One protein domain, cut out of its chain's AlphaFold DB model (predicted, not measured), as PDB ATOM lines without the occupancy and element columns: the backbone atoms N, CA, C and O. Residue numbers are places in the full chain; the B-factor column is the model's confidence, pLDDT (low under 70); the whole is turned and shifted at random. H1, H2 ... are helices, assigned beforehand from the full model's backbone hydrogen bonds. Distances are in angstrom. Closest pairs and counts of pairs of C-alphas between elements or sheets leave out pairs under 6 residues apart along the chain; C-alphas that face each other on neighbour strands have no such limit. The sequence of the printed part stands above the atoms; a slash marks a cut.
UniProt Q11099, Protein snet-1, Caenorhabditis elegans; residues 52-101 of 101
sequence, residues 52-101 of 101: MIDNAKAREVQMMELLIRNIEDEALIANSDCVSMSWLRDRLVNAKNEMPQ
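AT A GLANCE: This is residues 52 to 101 of the 101 residues of the protein "Protein snet-1" of Caenorhabditis elegans (UniProt Q11099). One long straight helix, H1, makes the longest axis, and after a short link a shorter helix, H2, folds back and crosses it obliquely. The first part of H1, residues 52 to 63, sticks out free of the rest. The printed part has 50 residues with two named helices, H1 then H2, and no named strand: the class is all helix. It is loose, with a radius of gyration of the C-alphas of 12.8 A, and spans 41 by 18 by 16 A.

HOW THE PARTS SIT: H1, residues 52 to 77, touches H2, residues 85 to 98, with its residues 67 to 71 alone. The closest C-alphas, of Ile 71 and Arg 91, are 7.4 A apart. The two run opposite ways at a steep tilt of 59 degrees. In H2 every O i to N i+4 pair is within hydrogen-bond range, in H1 21 of 22.

IN THESE COORDINATES: H1 is 38.9 A long from C-alpha 52 at (-59.410, 45.211, -17.146). H2 is 19.9 A long and ends with C-alpha 98 at (-47.053, 26.339, -32.536).

THE WHOLE: The C-alphas of Met 52 and Asn 79, the two farthest apart, are 41.5 A apart. The printed part has no cut. The model's pLDDT is under 70 at residues 52 to 55, 79 to 82, 85 and 99 to 101.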
ATOM      1  N   MET A  52     -59.172  46.656 -17.040       50.81
ATOM      2  CA  MET A  52     -59.410  45.211 -17.146       50.81
ATOM      3  C   MET A  52     -59.131  44.636 -18.542       50.81
ATOM      4  O   MET A  52     -58.671  43.500 -18.648       50.81
ATOM      5  N   ILE A  53     -59.350  45.415 -19.609       52.15
ATOM      6  CA  ILE A  53     -58.959  45.017 -20.977       52.15
ATOM      7  C   ILE A  53     -57.434  45.126 -21.148       52.15
ATOM      8  O   ILE A  53     -56.839  44.414 -21.960       52.15
ATOM      9  N   ASP A  54     -56.796  45.956 -20.322       59.01
ATOM     10  CA  ASP A  54     -55.368  46.231 -20.388       59.01
ATOM     11  C   ASP A  54     -54.518  44.989 -20.087       59.01
ATOM     12  O   ASP A  54     -53.543  44.741 -20.779       59.01
ATOM     13  N   ASN A  55     -54.926  44.116 -19.158       64.90
ATOM     14  CA  ASN A  55     -54.144  42.911 -18.844       64.90
ATOM     15  C   ASN A  55     -54.104  41.891 -19.990       64.90
ATOM     16  O   ASN A  55     -53.061  41.283 -20.230       64.90
ATOM     17  N   ALA A  56     -55.222  41.688 -20.695       71.29
ATOM     18  CA  ALA A  56     -55.260  40.769 -21.832       71.29
ATOM     19  C   ALA A  56     -54.400  41.310 -22.978       71.29
ATOM     20  O   ALA A  56     -53.528  40.609 -23.487       71.29
ATOM     21  N   LYS A  57     -54.571  42.596 -23.302       74.96
ATOM     22  CA  LYS A  57     -53.782  43.268 -24.333       74.96
ATOM     23  C   LYS A  57     -52.299  43.350 -23.961       74.96
ATOM     24  O   LYS A  57     -51.450  43.123 -24.812       74.96
ATOM     25  N   ALA A  58     -51.965  43.613 -22.699       77.75
ATOM     26  CA  ALA A  58     -50.590  43.626 -22.210       77.75
ATOM     27  C   ALA A  58     -49.948  42.239 -22.304       77.75
ATOM     28  O   ALA A  58     -48.788  42.134 -22.700       77.75
ATOM     29  N   ARG A  59     -50.698  41.168 -22.007       77.35
ATOM     30  CA  ARG A  59     -50.226  39.792 -22.203       77.35
ATOM     31  C   ARG A  59     -49.998  39.486 -23.685       77.35
ATOM     32  O   ARG A  59     -48.966  38.912 -24.015       77.35
ATOM     33  N   GLU A  60     -50.904  39.900 -24.568       79.05
ATOM     34  CA  GLU A  60     -50.728  39.754 -26.022       79.05
ATOM     35  C   GLU A  60     -49.503  40.521 -26.533       79.05
ATOM     36  O   GLU A  60     -48.738  39.990 -27.336       79.05
ATOM     37  N   VAL A  61     -49.272  41.743 -26.041       80.42
ATOM     38  CA  VAL A  61     -48.097  42.550 -26.397       80.42
ATOM     39  C   VAL A  61     -46.810  41.887 -25.904       80.42
ATOM     40  O   VAL A  61     -45.887  41.730 -26.694       80.42
ATOM     41  N   GLN A  62     -46.756  41.422 -24.652       82.29
ATOM     42  CA  GLN A  62     -45.582  40.708 -24.127       82.29
ATOM     43  C   GLN A  62     -45.289  39.421 -24.910       82.29
ATOM     44  O   GLN A  62     -44.138  39.113 -25.208       82.29
ATOM     45  N   MET A  63     -46.331  38.677 -25.282       77.85
ATOM     46  CA  MET A  63     -46.211  37.466 -26.095       77.85
ATOM     47  C   MET A  63     -45.702  37.787 -27.507       77.85
ATOM     48  O   MET A  63     -44.829  37.090 -28.024       77.85
ATOM     49  N   MET A  64     -46.182  38.880 -28.104       79.16
ATOM     50  CA  MET A  64     -45.692  39.379 -29.390       79.16
ATOM     51  C   MET A  64     -44.225  39.831 -29.314       79.16
ATOM     52  O   MET A  64     -43.451  39.545 -30.223       79.16
ATOM     53  N   GLU A  65     -43.813  40.499 -28.235       83.44
ATOM     54  CA  GLU A  65     -42.421  40.919 -28.028       83.44
ATOM     55  C   GLU A  65     -41.466  39.725 -27.912       83.44
ATOM     56  O   GLU A  65     -40.384  39.742 -28.502       83.44
ATOM     57  N   LEU A  66     -41.867  38.669 -27.196       81.52
ATOM     58  CA  LEU A  66     -41.089  37.430 -27.092       81.52
ATOM     59  C   LEU A  66     -40.924  36.735 -28.450       81.52
ATOM     60  O   LEU A  66     -39.829  36.289 -28.789       81.52
ATOM     61  N   LEU A  67     -41.993  36.690 -29.245       81.37
ATOM     62  CA  LEU A  67     -41.978  36.175 -30.617       81.37
ATOM     63  C   LEU A  67     -41.010  36.941 -31.518       81.37
ATOM     64  O   LEU A  67     -40.236  36.329 -32.250       81.37
ATOM     65  N   ILE A  68     -41.059  38.274 -31.466       81.01
ATOM     66  CA  ILE A  68     -40.186  39.130 -32.272       81.01
ATOM     67  C   ILE A  68     -38.724  38.872 -31.909       81.01
ATOM     68  O   ILE A  68     -37.925  38.659 -32.815       81.01
ATOM     69  N   ARG A  69     -38.388  38.794 -30.614       82.46
ATOM     70  CA  ARG A  69     -37.018  38.478 -30.174       82.46
ATOM     71  C   ARG A  69     -36.535  37.124 -30.683       82.46
ATOM     72  O   ARG A  69     -35.419  37.031 -31.173       82.46
ATOM     73  N   ASN A  70     -37.382  36.097 -30.633       81.58
ATOM     74  CA  ASN A  70     -37.018  34.781 -31.157       81.58
ATOM     75  C   ASN A  70     -36.727  34.821 -32.670       81.58
ATOM     76  O   ASN A  70     -35.792  34.185 -33.148       81.58
ATOM     77  N   ILE A  71     -37.500  35.600 -33.433       78.36
ATOM     78  CA  ILE A  71     -37.279  35.770 -34.876       78.36
ATOM     79  C   ILE A  71     -36.018  36.602 -35.160       78.36
ATOM     80  O   ILE A  71     -35.308  36.316 -36.125       78.36
ATOM     81  N   GLU A  72     -35.731  37.620 -34.345       78.24
ATOM     82  CA  GLU A  72     -34.493  38.404 -34.431       78.24
ATOM     83  C   GLU A  72     -33.260  37.525 -34.186       78.24
ATOM     84  O   GLU A  72     -32.304  37.601 -34.960       78.24
ATOM     85  N   ASP A  73     -33.306  36.636 -33.190       80.61
ATOM     86  CA  ASP A  73     -32.234  35.673 -32.924       80.61
ATOM     87  C   ASP A  73     -32.059  34.686 -34.092       80.61
ATOM     88  O   ASP A  73     -30.933  34.437 -34.527       80.61
ATOM     89  N   GLU A  74     -33.148  34.171 -34.681       76.16
ATOM     90  CA  GLU A  74     -33.069  33.334 -35.891       76.16
ATOM     91  C   GLU A  74     -32.446  34.082 -37.081       76.16
ATOM     92  O   GLU A  74     -31.639  33.510 -37.820       76.16
ATOM     93  N   ALA A  75     -32.794  35.357 -37.276       70.05
ATOM     94  CA  ALA A  75     -32.235  36.186 -38.343       70.05
ATOM     95  C   ALA A  75     -30.742  36.484 -38.116       70.05
ATOM     96  O   ALA A  75     -29.962  36.498 -39.075       70.05
ATOM     97  N   LEU A  76     -30.332  36.662 -36.855       72.79
ATOM     98  CA  LEU A  76     -28.934  36.826 -36.464       72.79
ATOM     99  C   LEU A  76     -28.132  35.545 -36.736       72.79
ATOM    100  O   LEU A  76     -27.041  35.611 -37.297       72.79
ATOM    101  N   ILE A  77     -28.687  34.372 -36.406       70.65
ATOM    102  CA  ILE A  77     -28.069  33.065 -36.695       70.65
ATOM    103  C   ILE A  77     -27.945  32.843 -38.208       70.65
ATOM    104  O   ILE A  77     -26.927  32.335 -38.679       70.65
ATOM    105  N   ALA A  78     -28.951  33.256 -38.984       72.66
ATOM    106  CA  ALA A  78     -28.905  33.228 -40.446       72.66
ATOM    107  C   ALA A  78     -27.933  34.262 -41.048       72.66
ATOM    108  O   ALA A  78     -27.701  34.247 -42.259       72.66
ATOM    109  N   ASN A  79     -27.346  35.130 -40.215       69.49
ATOM    110  CA  ASN A  79     -26.389  36.168 -40.585       69.49
ATOM    111  C   ASN A  79     -26.934  37.107 -41.678       69.49
ATOM    112  O   ASN A  79     -26.215  37.534 -42.584       69.49
ATOM    113  N   SER A  80     -28.243  37.373 -41.629       65.98
ATOM    114  CA  SER A  80     -28.937  38.204 -42.606       65.98
ATOM    115  C   SER A  80     -29.260  39.568 -42.006       65.98
ATOM    116  O   SER A  80     -30.175  39.685 -41.196       65.98
ATOM    117  N   ASP A  81     -28.574  40.614 -42.469       62.10
ATOM    118  CA  ASP A  81     -28.889  42.007 -42.108       62.10
ATOM    119  C   ASP A  81     -30.293  42.432 -42.581       62.10
ATOM    120  O   ASP A  81     -30.864  43.416 -42.111       62.10
ATOM    121  N   CYS A  82     -30.846  41.721 -43.567       69.28
ATOM    122  CA  CYS A  82     -32.143  41.994 -44.171       69.28
ATOM    123  C   CYS A  82     -32.872  40.680 -44.472       69.28
ATOM    124  O   CYS A  82     -32.332  39.813 -45.160       69.28
ATOM    125  N   VAL A  83     -34.132  40.573 -44.047       72.06
ATOM    126  CA  VAL A  83     -35.035  39.463 -44.395       72.06
ATOM    127  C   VAL A  83     -36.222  39.966 -45.216       72.06
ATOM    128  O   VAL A  83     -36.633  41.124 -45.108       72.06
ATOM    129  N   SER A  84     -36.789  39.111 -46.068       75.27
ATOM    130  CA  SER A  84     -37.977  39.470 -46.847       75.27
ATOM    131  C   SER A  84     -39.239  39.468 -45.974       75.27
ATOM    132  O   SER A  84     -39.357  38.711 -45.010       75.27
ATOM    133  N   MET A  85     -40.240  40.275 -46.345       66.67
ATOM    134  CA  MET A  85     -41.540  40.267 -45.655       66.67
ATOM    135  C   MET A  85     -42.238  38.906 -45.725       66.67
ATOM    136  O   MET A  85     -42.997  38.579 -44.817       66.67
ATOM    137  N   SER A  86     -42.027  38.135 -46.797       79.19
ATOM    138  CA  SER A  86     -42.590  36.789 -46.915       79.19
ATOM    139  C   SER A  86     -41.955  35.843 -45.904       79.19
ATOM    140  O   SER A  86     -42.685  35.163 -45.197       79.19
ATOM    141  N   TRP A  87     -40.627  35.884 -45.752       81.86
ATOM    142  CA  TRP A  87     -39.920  35.098 -44.742       81.86
ATOM    143  C   TRP A  87     -40.409  35.434 -43.328       81.86
ATOM    144  O   TRP A  87     -40.780  34.539 -42.573       81.86
ATOM    145  N   LEU A  88     -40.502  36.730 -43.002       76.69
ATOM    146  CA  LEU A  88     -40.985  37.181 -41.696       76.69
ATOM    147  C   LEU A  88     -42.437  36.746 -41.447       76.69
ATOM    148  O   LEU A  88     -42.777  36.294 -40.356       76.69
ATOM    149  N   ARG A  89     -43.303  36.870 -42.461       79.61
ATOM    150  CA  ARG A  89     -44.708  36.458 -42.370       79.61
ATOM    151  C   ARG A  89     -44.834  34.951 -42.152       79.61
ATOM    152  O   ARG A  89     -45.604  34.558 -41.283       79.61
ATOM    153  N   ASP A  90     -44.094  34.138 -42.899       83.51
ATOM    154  CA  ASP A  90     -44.132  32.679 -42.765       83.51
ATOM    155  C   ASP A  90     -43.687  32.248 -41.362       83.51
ATOM    156  O   ASP A  90     -44.340  31.412 -40.738       83.51
ATOM    157  N   ARG A  91     -42.645  32.887 -40.813       80.50
ATOM    158  CA  ARG A  91     -42.175  32.644 -39.440       80.50
ATOM    159  C   ARG A  91     -43.209  33.031 -38.390       80.50
ATOM    160  O   ARG A  91     -43.504  32.227 -37.514       80.50
ATOM    161  N   LEU A  92     -43.816  34.214 -38.507       78.08
ATOM    162  CA  LEU A  92     -44.871  34.655 -37.588       78.08
ATOM    163  C   LEU A  92     -46.108  33.751 -37.641       78.08
ATOM    164  O   LEU A  92     -46.699  33.460 -36.604       78.08
ATOM    165  N   VAL A  93     -46.515  33.300 -38.832       83.14
ATOM    166  CA  VAL A  93     -47.667  32.399 -38.992       83.14
ATOM    167  C   VAL A  93     -47.369  31.023 -38.405       83.14
ATOM    168  O   VAL A  93     -48.202  30.501 -37.668       83.14
ATOM    169  N   ASN A  94     -46.189  30.461 -38.679       81.89
ATOM    170  CA  ASN A  94     -45.781  29.178 -38.109       81.89
ATOM    171  C   ASN A  94     -45.703  29.249 -36.583       81.89
ATOM    172  O   ASN A  94     -46.321  28.429 -35.912       81.89
ATOM    173  N   ALA A  95     -45.061  30.279 -36.038       75.25
ATOM    174  CA  ALA A  95     -44.939  30.436 -34.596       75.25
ATOM    175  C   ALA A  95     -46.305  30.663 -33.917       75.25
ATOM    176  O   ALA A  95     -46.550  30.163 -32.822       75.25
ATOM    177  N   LYS A  96     -47.253  31.340 -34.584       76.27
ATOM    178  CA  LYS A  96     -48.639  31.446 -34.096       76.27
ATOM    179  C   LYS A  96     -49.341  30.084 -34.023       76.27
ATOM    180  O   LYS A  96     -50.176  29.896 -33.148       76.27
ATOM    181  N   ASN A  97     -49.043  29.167 -34.942       77.08
ATOM    182  CA  ASN A  97     -49.646  27.832 -34.967       77.08
ATOM    183  C   ASN A  97     -49.017  26.884 -33.936       77.08
ATOM    184  O   ASN A  97     -49.683  25.959 -33.482       77.08
ATOM    185  N   GLU A  98     -47.750  27.103 -33.578       72.81
ATOM    186  CA  GLU A  98     -47.053  26.339 -32.536       72.81
ATOM    187  C   GLU A  98     -47.463  26.752 -31.120       72.81
ATOM    188  O   GLU A  98     -47.300  25.970 -30.183       72.81
ATOM    189  N   MET A  99     -48.005  27.961 -30.944       64.11
ATOM    190  CA  MET A  99     -48.490  28.385 -29.637       64.11
ATOM    191  C   MET A  99     -49.787  27.640 -29.281       64.11
ATOM    192  O   MET A  99     -50.777  27.757 -30.010       64.11
ATOM    193  N   PRO A 100     -49.803  26.872 -28.174       59.84
ATOM    194  CA  PRO A 100     -51.009  26.206 -27.708       59.84
ATOM    195  C   PRO A 100     -52.063  27.263 -27.361       59.84
ATOM    196  O   PRO A 100     -51.759  28.232 -26.662       59.84
ATOM    197  N   GLN A 101     -53.275  27.086 -27.894       53.90
ATOM    198  CA  GLN A 101     -54.457  27.842 -27.469       53.90
ATOM    199  C   GLN A 101     -54.755  27.616 -25.987       53.90
ATOM    200  O   GLN A 101     -54.576  26.468 -25.520       53.90
TER     201      GLN A 101